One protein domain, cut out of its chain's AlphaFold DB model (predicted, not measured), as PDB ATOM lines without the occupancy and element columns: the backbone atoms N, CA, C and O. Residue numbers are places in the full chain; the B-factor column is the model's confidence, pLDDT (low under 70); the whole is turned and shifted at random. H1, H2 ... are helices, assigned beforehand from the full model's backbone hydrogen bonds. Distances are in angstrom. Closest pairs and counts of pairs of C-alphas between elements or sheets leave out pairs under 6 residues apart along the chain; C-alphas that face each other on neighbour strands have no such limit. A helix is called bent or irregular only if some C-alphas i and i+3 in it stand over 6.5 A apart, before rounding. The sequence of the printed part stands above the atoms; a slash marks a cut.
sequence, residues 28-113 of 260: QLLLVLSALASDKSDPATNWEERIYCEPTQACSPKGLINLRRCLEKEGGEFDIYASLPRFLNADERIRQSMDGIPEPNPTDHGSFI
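This is residues 28 to 113 of the 260 residues of an uncharacterized protein of Paragonimus westermani (UniProt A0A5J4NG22). What shape is this? There is little regular structure: the whole is compact but made mostly of winding loops, among them residues 28 to 48, 53 to 67 and 75 to 91, with four short helices set apart from one another, H1 and H2 toward one end, H3 and H4 toward the other. What builds it? The 86 printed residues, of class all helix, have H1, H2, H3, H4 in that order, with 20 residues in named elements and no named strand. The radius of gyration of the C-alphas is 13.4 A, the spans 34 by 31 by 29 A.

Do the helices meet? H1, residues 49 to 52, H2, 68 to 74, H3, 92 to 96, and H4, 106 to 109, are apart from one another. Which stretches pair? Residues 65 to 66 pair with 81 to 82, antiparallel. Are the helix backbones in range? In H3 every O i to N i+4 pair is within hydrogen-bond range; H2 has 1 of 3, with 2 of 4 O i to N i+3 pairs; H1 and H4 are too short. H2 is irregular, only just: C-alphas 70 and 73 are 6.52 A apart.

Where does H1 begin? C-alpha 49 is at (215.206, 173.117, 196.897). How long are they? H1 spans 5.8 A, H2 10.0 A, H3 6.2 A, H4 5.3 A, ending at C-alpha 109 (224.262, 165.283, 214.084).

Any cut? The printed part has no cut; links H1 to H2 and H2 to H3 are long. Where is confidence low? Residues 28 to 46 are under 70.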
ATOM      1  N   GLN A  28     223.204 152.132 208.636       49.12
ATOM      2  CA  GLN A  28     222.239 153.192 208.418       49.12
ATOM      3  C   GLN A  28     220.873 152.566 208.658       49.12
ATOM      4  O   GLN A  28     220.438 151.687 207.914       49.12
ATOM      5  N   LEU A  29     220.245 152.972 209.758       45.03
ATOM      6  CA  LEU A  29     218.863 152.654 210.051       45.03
ATOM      7  C   LEU A  29     218.038 153.265 208.915       45.03
ATOM      8  O   LEU A  29     217.730 154.456 208.923       45.03
ATOM      9  N   LEU A  30     217.768 152.458 207.893       45.97
ATOM     10  CA  LEU A  30     216.949 152.844 206.761       45.97
ATOM     11  C   LEU A  30     215.498 152.866 207.247       45.97
ATOM     12  O   LEU A  30     214.779 151.871 207.189       45.97
ATOM     13  N   LEU A  31     215.093 153.996 207.818       52.09
ATOM     14  CA  LEU A  31     213.706 154.250 208.176       52.09
ATOM     15  C   LEU A  31     212.927 154.486 206.884       52.09
ATOM     16  O   LEU A  31     213.115 155.482 206.190       52.09
ATOM     17  N   VAL A  32     212.046 153.546 206.552       49.53
ATOM     18  CA  VAL A  32     211.084 153.712 205.464       49.53
ATOM     19  C   VAL A  32     209.950 154.595 205.991       49.53
ATOM     20  O   VAL A  32     209.051 154.119 206.681       49.53
ATOM     21  N   LEU A  33     210.013 155.902 205.711       53.50
ATOM     22  CA  LEU A  33     208.918 156.833 205.993       53.50
ATOM     23  C   LEU A  33     207.845 156.696 204.911       53.50
ATOM     24  O   LEU A  33     207.895 157.363 203.883       53.50
ATOM     25  N   SER A  34     206.859 155.836 205.137       43.41
ATOM     26  CA  SER A  34     205.803 155.563 204.156       43.41
ATOM     27  C   SER A  34     204.549 156.446 204.281       43.41
ATOM     28  O   SER A  34     203.584 156.196 203.566       43.41
ATOM     29  N   ALA A  35     204.507 157.474 205.144       41.00
ATOM     30  CA  ALA A  35     203.213 158.109 205.452       41.00
ATOM     31  C   ALA A  35     203.189 159.601 205.836       41.00
ATOM     32  O   ALA A  35     202.179 160.058 206.369       41.00
ATOM     33  N   LEU A  36     204.216 160.401 205.542       49.66
ATOM     34  CA  LEU A  36     204.075 161.858 205.684       49.66
ATOM     35  C   LEU A  36     203.606 162.431 204.355       49.66
ATOM     36  O   LEU A  36     204.398 162.794 203.490       49.66
ATOM     37  N   ALA A  37     202.281 162.428 204.189       47.56
ATOM     38  CA  ALA A  37     201.613 163.072 203.074       47.56
ATOM     39  C   ALA A  37     202.128 164.510 202.965       47.56
ATOM     40  O   ALA A  37     201.897 165.337 203.847       47.56
ATOM     41  N   SER A  38     202.869 164.757 201.886       48.47
ATOM     42  CA  SER A  38     203.338 166.073 201.483       48.47
ATOM     43  C   SER A  38     202.163 167.043 201.511       48.47
ATOM     44  O   SER A  38     201.193 166.909 200.758       48.47
ATOM     45  N   ASP A  39     202.220 167.988 202.438       46.88
ATOM     46  CA  ASP A  39     201.253 169.063 202.488       46.88
ATOM     47  C   ASP A  39     201.493 169.939 201.254       46.88
ATOM     48  O   ASP A  39     202.595 170.448 201.048       46.88
ATOM     49  N   LYS A  40     200.460 170.140 200.423       44.53
ATOM     50  CA  LYS A  40     200.513 171.060 199.268       44.53
ATOM     51  C   LYS A  40     200.989 172.467 199.660       44.53
ATOM     52  O   LYS A  40     201.345 173.246 198.776       44.53
ATOM     53  N   SER A  41     200.936 172.796 200.951       44.22
ATOM     54  CA  SER A  41     201.328 174.077 201.527       44.22
ATOM     55  C   SER A  41     202.756 174.151 202.070       44.22
ATOM     56  O   SER A  41     203.150 175.246 202.468       44.22
ATOM     57  N   ASP A  42     203.549 173.075 202.023       50.28
ATOM     58  CA  ASP A  42     204.979 173.147 202.343       50.28
ATOM     59  C   ASP A  42     205.809 173.027 201.061       50.28
ATOM     60  O   ASP A  42     206.369 171.973 200.738       50.28
ATOM     61  N   PRO A  43     205.839 174.088 200.230       49.41
ATOM     62  CA  PRO A  43     206.808 174.121 199.169       49.41
ATOM     63  C   PRO A  43     208.181 174.150 199.836       49.41
ATOM     64  O   PRO A  43     208.372 174.759 200.887       49.41
ATOM     65  N   ALA A  44     209.167 173.622 199.129       51.78
ATOM     66  CA  ALA A  44     210.424 174.319 198.932       51.78
ATOM     67  C   ALA A  44     210.171 175.849 198.852       51.78
ATOM     68  O   ALA A  44     209.958 176.424 197.777       51.78
ATOM     69  N   THR A  45     210.066 176.502 200.013       52.12
ATOM     70  CA  THR A  45     209.885 177.951 200.166       52.12
ATOM     71  C   THR A  45     211.128 178.638 199.620       52.12
ATOM     72  O   THR A  45     211.058 179.753 199.105       52.12
ATOM     73  N   ASN A  46     212.244 177.909 199.631       65.62
ATOM     74  CA  ASN A  46     213.412 178.186 198.836       65.62
ATOM     75  C   ASN A  46     213.292 177.577 197.426       65.62
ATOM     76  O   ASN A  46     213.168 176.367 197.252       65.62
ATOM     77  N   TRP A  47     213.375 178.425 196.401       71.50
ATOM     78  CA  TRP A  47     213.394 178.009 194.995       71.50
ATOM     79  C   TRP A  47     214.546 177.038 194.679       71.50
ATOM     80  O   TRP A  47     214.413 176.229 193.765       71.50
ATOM     81  N   GLU A  48     215.637 177.092 195.451       75.25
ATOM     82  CA  GLU A  48     216.818 176.233 195.312       75.25
ATOM     83  C   GLU A  48     216.498 174.764 195.598       75.25
ATOM     84  O   GLU A  48     217.060 173.879 194.965       75.25
ATOM     85  N   GLU A  49     215.556 174.486 196.500       72.50
ATOM     86  CA  GLU A  49     215.206 173.117 196.897       72.50
ATOM     87  C   GLU A  49     214.233 172.456 195.909       72.50
ATOM     88  O   GLU A  49     214.128 171.231 195.853       72.50
ATOM     89  N   ARG A  50     213.575 173.246 195.046       76.62
ATOM     90  CA  ARG A  50     212.648 172.729 194.023       76.62
ATOM     91  C   ARG A  50     213.325 171.829 193.000       76.62
ATOM     92  O   ARG A  50     212.645 171.011 192.389       76.62
ATOM     93  N   ILE A  51     214.637 171.967 192.809       82.25
ATOM     94  CA  ILE A  51     215.398 171.133 191.867       82.25
ATOM     95  C   ILE A  51     215.399 169.653 192.275       82.25
ATOM     96  O   ILE A  51     215.587 168.791 191.419       82.25
ATOM     97  N   TYR A  52     215.174 169.367 193.562       81.56
ATOM     98  CA  TYR A  52     215.113 168.011 194.101       81.56
ATOM     99  C   TYR A  52     213.699 167.418 194.070       81.56
ATOM    100  O   TYR A  52     213.541 166.220 194.285       81.56
ATOM    101  N   CYS A  53     212.670 168.221 193.777       81.12
ATOM    102  CA  CYS A  53     211.305 167.726 193.647       81.12
ATOM    103  C   CYS A  53     211.041 167.142 192.257       81.12
ATOM    104  O   CYS A  53     211.505 167.655 191.234       81.12
ATOM    105  N   GLU A  54     210.196 166.117 192.200       77.88
ATOM    106  CA  GLU A  54     209.625 165.694 190.928       77.88
ATOM    107  C   GLU A  54     208.454 166.599 190.534       77.88
ATOM    108  O   GLU A  54     207.585 166.862 191.360       77.88
ATOM    109  N   PRO A  55     208.352 167.039 189.268       73.38
ATOM    110  CA  PRO A  55     207.248 167.895 188.834       73.38
ATOM    111  C   PRO A  55     205.890 167.175 188.842       73.38
ATOM    112  O   PRO A  55     204.847 167.823 188.862       73.38
ATOM    113  N   THR A  56     205.898 165.843 188.792       76.50
ATOM    114  CA  THR A  56     204.707 164.987 188.728       76.50
ATOM    115  C   THR A  56     204.251 164.472 190.090       76.50
ATOM    116  O   THR A  56     203.173 163.888 190.173       76.50
ATOM    117  N   GLN A  57     205.048 164.665 191.142       75.25
ATOM    118  CA  GLN A  57     204.751 164.190 192.491       75.25
ATOM    119  C   GLN A  57     204.779 165.352 193.482       75.25
ATOM    120  O   GLN A  57     205.269 166.442 193.192       75.25
ATOM    121  N   ALA A  58     204.213 165.134 194.663       78.19
ATOM    122  CA  ALA A  58     204.299 166.119 195.726       78.19
ATOM    123  C   ALA A  58     205.743 166.175 196.267       78.19
ATOM    124  O   ALA A  58     206.398 165.141 196.398       78.19
ATOM    125  N   CYS A  59     206.254 167.378 196.550       81.44
ATOM    126  CA  CYS A  59     207.600 167.550 197.103       81.44
ATOM    127  C   CYS A  59     207.729 166.830 198.448       81.44
ATOM    128  O   CYS A  59     206.799 166.835 199.252       81.44
ATOM    129  N   SER A  60     208.891 166.253 198.734       85.25
ATOM    130  CA  SER A  60     209.165 165.733 200.075       85.25
ATOM    131  C   SER A  60     209.123 166.866 201.113       85.25
ATOM    132  O   SER A  60     209.493 167.994 200.774       85.25
ATOM    133  N   PRO A  61     208.692 166.593 202.359       85.50
ATOM    134  CA  PRO A  61     208.794 167.557 203.450       85.50
ATOM    135  C   PRO A  61     210.229 168.064 203.638       85.50
ATOM    136  O   PRO A  61     211.196 167.373 203.294       85.50
ATOM    137  N   LYS A  62     210.378 169.256 204.224       86.38
ATOM    138  CA  LYS A  62     211.688 169.879 204.444       86.38
ATOM    139  C   LYS A  62     212.663 168.940 205.168       86.38
ATOM    140  O   LYS A  62     212.291 168.251 206.116       86.38
ATOM    141  N   GLY A  63     213.923 168.949 204.725       87.62
ATOM    142  CA  GLY A  63     215.028 168.148 205.275       87.62
ATOM    143  C   GLY A  63     214.963 166.647 204.976       87.62
ATOM    144  O   GLY A  63     215.789 165.899 205.500       87.62
ATOM    145  N   LEU A  64     214.033 166.219 204.115       90.06
ATOM    146  CA  LEU A  64     214.025 164.897 203.496       90.06
ATOM    147  C   LEU A  64     214.372 165.005 202.008       90.06
ATOM    148  O   LEU A  64     213.917 165.913 201.316       90.06
ATOM    149  N   ILE A  65     215.143 164.044 201.502       88.56
ATOM    150  CA  ILE A  65     215.472 163.920 200.077       88.56
ATOM    151  C   ILE A  65     214.953 162.575 199.578       88.56
ATOM    152  O   ILE A  65     215.371 161.534 200.082       88.56
ATOM    153  N   ASN A  66     214.067 162.583 198.582       88.38
ATOM    154  CA  ASN A  66     213.591 161.354 197.950       88.38
ATOM    155  C   ASN A  66     214.679 160.765 197.030       88.38
ATOM    156  O   ASN A  66     215.128 161.412 196.082       88.38
ATOM    157  N   LEU A  67     215.092 159.529 197.312       87.56
ATOM    158  CA  LEU A  67     216.115 158.781 196.580       87.56
ATOM    159  C   LEU A  67     215.544 157.826 195.525       87.56
ATOM    160  O   LEU A  67     216.313 157.122 194.872       87.56
ATOM    161  N   ARG A  68     214.226 157.807 195.310       86.12
ATOM    162  CA  ARG A  68     213.556 156.936 194.334       86.12
ATOM    163  C   ARG A  68     214.240 156.968 192.967       86.12
ATOM    164  O   ARG A  68     214.620 155.922 192.459       86.12
ATOM    165  N   ARG A  69     214.522 158.153 192.414       83.88
ATOM    166  CA  ARG A  69     215.208 158.298 191.110       83.88
ATOM    167  C   ARG A  69     216.584 157.641 191.039       83.88
ATOM    168  O   ARG A  69     217.028 157.248 189.961       83.88
ATOM    169  N   CYS A  70     217.294 157.577 192.162       85.50
ATOM    170  CA  CYS A  70     218.592 156.915 192.226       85.50
ATOM    171  C   CYS A  70     218.427 155.393 192.132       85.50
ATOM    172  O   CYS A  70     219.240 154.738 191.488       85.50
ATOM    173  N   LEU A  71     217.348 154.866 192.712       86.75
ATOM    174  CA  LEU A  71     217.071 153.436 192.850       86.75
ATOM    175  C   LEU A  71     216.223 152.862 191.709       86.75
ATOM    176  O   LEU A  71     216.276 151.663 191.450       86.75
ATOM    177  N   GLU A  72     215.492 153.701 190.972       86.31
ATOM    178  CA  GLU A  72     214.695 153.291 189.806       86.31
ATOM    179  C   GLU A  72     215.545 152.574 188.752       86.31
ATOM    180  O   GLU A  72     215.089 151.628 188.112       86.31
ATOM    181  N   LYS A  73     216.813 152.977 188.596       84.12
ATOM    182  CA  LYS A  73     217.755 152.319 187.677       84.12
ATOM    183  C   LYS A  73     218.100 150.889 188.088       84.12
ATOM    184  O   LYS A  73     218.473 150.096 187.230       84.12
ATOM    185  N   GLU A  74     217.981 150.580 189.372       86.81
ATOM    186  CA  GLU A  74     218.250 149.263 189.948       86.81
ATOM    187  C   GLU A  74     216.969 148.420 190.075       86.81
ATOM    188  O   GLU A  74     217.006 147.307 190.593       86.81
ATOM    189  N   GLY A  75     215.832 148.927 189.581       86.88
ATOM    190  CA  GLY A  75     214.532 148.261 189.678       86.88
ATOM    191  C   GLY A  75     213.845 148.441 191.034       86.88
ATOM    192  O   GLY A  75     212.905 147.711 191.338       86.88
ATOM    193  N   GLY A  76     214.298 149.389 191.860       79.00
ATOM    194  CA  GLY A  76     213.641 149.725 193.119       79.00
ATOM    195  C   GLY A  76     212.366 150.540 192.894       79.00
ATOM    196  O   GLY A  76     212.411 151.603 192.280       79.00
ATOM    197  N   GLU A  77     211.238 150.070 193.431       80.81
ATOM    198  CA  GLU A  77     209.943 150.780 193.390       80.81
ATOM    199  C   GLU A  77     209.598 151.497 194.709       80.81
ATOM    200  O   GLU A  77     208.536 152.106 194.834       80.81
ATOM    201  N   PHE A  78     210.479 151.420 195.707       82.75
ATOM    202  CA  PHE A  78     210.227 151.956 197.041       82.75
ATOM    203  C   PHE A  78     210.608 153.434 197.144       82.75
ATOM    204  O   PHE A  78     211.680 153.850 196.699       82.75
ATOM    205  N   ASP A  79     209.759 154.214 197.813       83.94
ATOM    206  CA  ASP A  79     210.075 155.593 198.175       83.94
ATOM    207  C   ASP A  79     211.015 155.587 199.389       83.94
ATOM    208  O   ASP A  79     210.599 155.417 200.538       83.94
ATOM    209  N   ILE A  80     212.311 155.731 199.117       87.06
ATOM    210  CA  ILE A  80     213.354 155.821 200.141       87.06
ATOM    211  C   ILE A  80     213.709 157.290 200.345       87.06
ATOM    212  O   ILE A  80     214.002 158.000 199.384       87.06
ATOM    213  N   TYR A  81     213.718 157.738 201.599       89.56
ATOM    214  CA  TYR A  81     214.053 159.112 201.962       89.56
ATOM    215  C   TYR A  81     215.369 159.161 202.736       89.56
ATOM    216  O   TYR A  81     215.556 158.429 203.706       89.56
ATOM    217  N   ALA A  82     216.269 160.054 202.332       90.44
ATOM    218  CA  ALA A  82     217.462 160.398 203.093       90.44
ATOM    219  C   ALA A  82     217.205 161.617 203.983       90.44
ATOM    220  O   ALA A  82     216.515 162.554 203.583       90.44
ATOM    221  N   SER A  83     217.795 161.612 205.178       93.00
ATOM    222  CA  SER A  83     217.743 162.717 206.139       93.00
ATOM    223  C   SER A  83     219.017 162.761 206.983       93.00
ATOM    224  O   SER A  83     219.784 161.795 207.010       93.00
ATOM    225  N   LEU A  84     219.251 163.882 207.667       94.00
ATOM    226  CA  LEU A  84     220.292 163.958 208.692       94.00
ATOM    227  C   LEU A  84     219.860 163.195 209.962       94.00
ATOM    228  O   LEU A  84     218.659 163.038 210.203       94.00
ATOM    229  N   PRO A  85     220.810 162.742 210.804       93.75
ATOM    230  CA  PRO A  85     220.486 162.015 212.026       93.75
ATOM    231  C   PRO A  85     219.490 162.772 212.912       93.75
ATOM    232  O   PRO A  85     219.559 163.995 213.049       93.75
ATOM    233  N   ARG A  86     218.551 162.025 213.511       94.25
ATOM    234  CA  ARG A  86     217.448 162.557 214.338       94.25
ATOM    235  C   ARG A  86     216.619 163.647 213.649       94.25
ATOM    236  O   ARG A  86     216.053 164.500 214.325       94.25
ATOM    237  N   PHE A  87     216.559 163.621 212.318       94.81
ATOM    238  CA  PHE A  87     215.845 164.609 211.513       94.81
ATOM    239  C   PHE A  87     216.340 166.047 211.742       94.81
ATOM    240  O   PHE A  87     215.559 166.997 211.686       94.81
ATOM    241  N   LEU A  88     217.647 166.227 211.984       93.44
ATOM    242  CA  LEU A  88     218.249 167.558 212.089       93.44
ATOM    243  C   LEU A  88     217.914 168.395 210.838       93.44
ATOM    244  O   LEU A  88     218.156 167.966 209.712       93.44
ATOM    245  N   ASN A  89     217.388 169.606 211.048       90.75
ATOM    246  CA  ASN A  89     216.909 170.542 210.015       90.75
ATOM    247  C   ASN A  89     215.703 170.076 209.179       90.75
ATOM    248  O   ASN A  89     215.320 170.784 208.239       90.75
ATOM    249  N   ALA A  90     215.103 168.930 209.500       91.69
ATOM    250  CA  ALA A  90     213.876 168.495 208.855       91.69
ATOM    251  C   ALA A  90     212.643 169.189 209.441       91.69
ATOM    252  O   ALA A  90     212.720 169.896 210.447       91.69
ATOM    253  N   ASP A  91     211.503 169.007 208.780       89.44
ATOM    254  CA  ASP A  91     210.218 169.418 209.327       89.44
ATOM    255  C   ASP A  91     209.970 168.715 210.670       89.44
ATOM    256  O   ASP A  91     209.979 167.488 210.781       89.44
ATOM    257  N   GLU A  92     209.727 169.516 211.696       89.56
ATOM    258  CA  GLU A  92     209.495 169.074 213.064       89.56
ATOM    259  C   GLU A  92     208.308 168.095 213.181       89.56
ATOM    260  O   GLU A  92     208.325 167.195 214.023       89.56
ATOM    261  N   ARG A  93     207.324 168.176 212.274       88.88
ATOM    262  CA  ARG A  93     206.208 167.218 212.176       88.88
ATOM    263  C   ARG A  93     206.690 165.785 211.944       88.88
ATOM    264  O   ARG A  93     206.056 164.852 212.428       88.88
ATOM    265  N   ILE A  94     207.808 165.597 211.235       90.19
ATOM    266  CA  ILE A  94     208.399 164.271 211.004       90.19
ATOM    267  C   ILE A  94     208.837 163.669 212.335       90.19
ATOM    268  O   ILE A  94     208.476 162.539 212.658       90.19
ATOM    269  N   ARG A  95     209.569 164.445 213.135       91.06
ATOM    270  CA  ARG A  95     210.066 164.005 214.437       91.06
ATOM    271  C   ARG A  95     208.919 163.763 215.414       91.06
ATOM    272  O   ARG A  95     208.909 162.737 216.078       91.06
ATOM    273  N   GLN A  96     207.926 164.653 215.445       89.56
ATOM    274  CA  GLN A  96     206.728 164.509 216.284       89.56
ATOM    275  C   GLN A  96     205.869 163.296 215.917       89.56
ATOM    276  O   GLN A  96     205.136 162.794 216.763       89.56
ATOM    277  N   SER A  97     205.950 162.820 214.671       91.31
ATOM    278  CA  SER A  97     205.253 161.604 214.240       91.31
ATOM    279  C   SER A  97     205.927 160.309 214.715       91.31
ATOM    280  O   SER A  97     205.344 159.238 214.564       91.31
ATOM    281  N   MET A  98     207.139 160.391 215.276       90.12
ATOM    282  CA  MET A  98     207.921 159.243 215.726       90.12
ATOM    283  C   MET A  98     208.196 159.311 217.227       90.12
ATOM    284  O   MET A  98     208.869 160.216 217.720       90.12
ATOM    285  N   ASP A  99     207.739 158.296 217.955       92.56
ATOM    286  CA  ASP A  99     208.015 158.189 219.382       92.56
ATOM    287  C   ASP A  99     209.488 157.855 219.648       92.56
ATOM    288  O   ASP A  99     210.104 157.017 218.986       92.56
ATOM    289  N   GLY A 100     210.058 158.498 220.669       92.81
ATOM    290  CA  GLY A 100     211.391 158.171 221.176       92.81
ATOM    291  C   GLY A 100     212.564 158.780 220.406       92.81
ATOM    292  O   GLY A 100     213.707 158.476 220.745       92.81
ATOM    293  N   ILE A 101     212.328 159.658 219.424       92.56
ATOM    294  CA  ILE A 101     213.403 160.418 218.769       92.56
ATOM    295  C   ILE A 101     213.755 161.652 219.623       92.56
ATOM    296  O   ILE A 101     212.948 162.584 219.720       92.56
ATOM    297  N   PRO A 102     214.945 161.699 220.253       93.31
ATOM    298  CA  PRO A 102     215.353 162.848 221.056       93.31
ATOM    299  C   PRO A 102     215.649 164.072 220.177       93.31
ATOM    300  O   PRO A 102     215.867 163.949 218.973       93.31
ATOM    301  N   GLU A 103     215.708 165.251 220.802       94.75
ATOM    302  CA  GLU A 103     216.039 166.512 220.126       94.75
ATOM    303  C   GLU A 103     217.372 166.420 219.347       94.75
ATOM    304  O   GLU A 103     218.362 165.859 219.852       94.75
ATOM    305  N   PRO A 104     217.426 166.951 218.110       95.00
ATOM    306  CA  PRO A 104     218.641 166.948 217.315       95.00
ATOM    307  C   PRO A 104     219.632 168.014 217.813       95.00
ATOM    308  O   PRO A 104     219.346 169.206 217.846       95.00
ATOM    309  N   ASN A 105     220.849 167.588 218.158       96.12
ATOM    310  CA  ASN A 105     221.997 168.471 218.393       96.12
ATOM    311  C   ASN A 105     222.749 168.760 217.073       96.12
ATOM    312  O   ASN A 105     223.269 167.810 216.485       96.12
ATOM    313  N   PRO A 106     222.871 170.020 216.615       94.62
ATOM    314  CA  PRO A 106     223.609 170.359 215.397       94.62
ATOM    315  C   PRO A 106     225.092 169.976 215.428       94.62
ATOM    316  O   PRO A 106     225.650 169.661 214.386       94.62
ATOM    317  N   THR A 107     225.722 169.994 216.603       94.12
ATOM    318  CA  THR A 107     227.153 169.679 216.760       94.12
ATOM    319  C   THR A 107     227.424 168.187 216.573       94.12
ATOM    320  O   THR A 107     228.426 167.820 215.972       94.12
ATOM    321  N   ASP A 108     226.505 167.335 217.035       93.69
ATOM    322  CA  ASP A 108     226.684 165.875 217.017       93.69
ATOM    323  C   ASP A 108     226.076 165.225 215.768       93.69
ATOM    324  O   ASP A 108     226.521 164.170 215.324       93.69
ATOM    325  N   HIS A 109     225.026 165.834 215.209       94.56
ATOM    326  CA  HIS A 109     224.262 165.283 214.084       94.56
ATOM    327  C   HIS A 109     224.459 166.068 212.781       94.56
ATOM    328  O   HIS A 109     223.864 165.728 211.759       94.56
ATOM    329  N   GLY A 110     225.251 167.141 212.809       90.81
ATOM    330  CA  GLY A 110     225.642 167.875 211.614       90.81
ATOM    331  C   GLY A 110     226.709 167.128 210.817       90.81
ATOM    332  O   GLY A 110     227.561 166.440 211.373       90.81
ATOM    333  N   SER A 111     226.683 167.296 209.497       89.50
ATOM    334  CA  SER A 111     227.753 166.822 208.618       89.50
ATOM    335  C   SER A 111     228.763 167.944 208.413       89.50
ATOM    336  O   SER A 111     228.457 168.945 207.762       89.50
ATOM    337  N   PHE A 112     229.967 167.777 208.954       90.44
ATOM    338  CA  PHE A 112     231.041 168.762 208.851       90.44
ATOM    339  C   PHE A 112     232.173 168.217 207.988       90.44
ATOM    340  O   PHE A 112     232.644 167.101 208.190       90.44
ATOM    341  N   ILE A 113     232.623 169.022 207.030       86.69
ATOM    342  CA  ILE A 113     233.830 168.743 206.255       86.69
ATOM    343  C   ILE A 113     234.858 169.791 206.662       86.69
ATOM    344  O   ILE A 113     234.692 170.979 206.382       86.69
TER     345      ILE A 113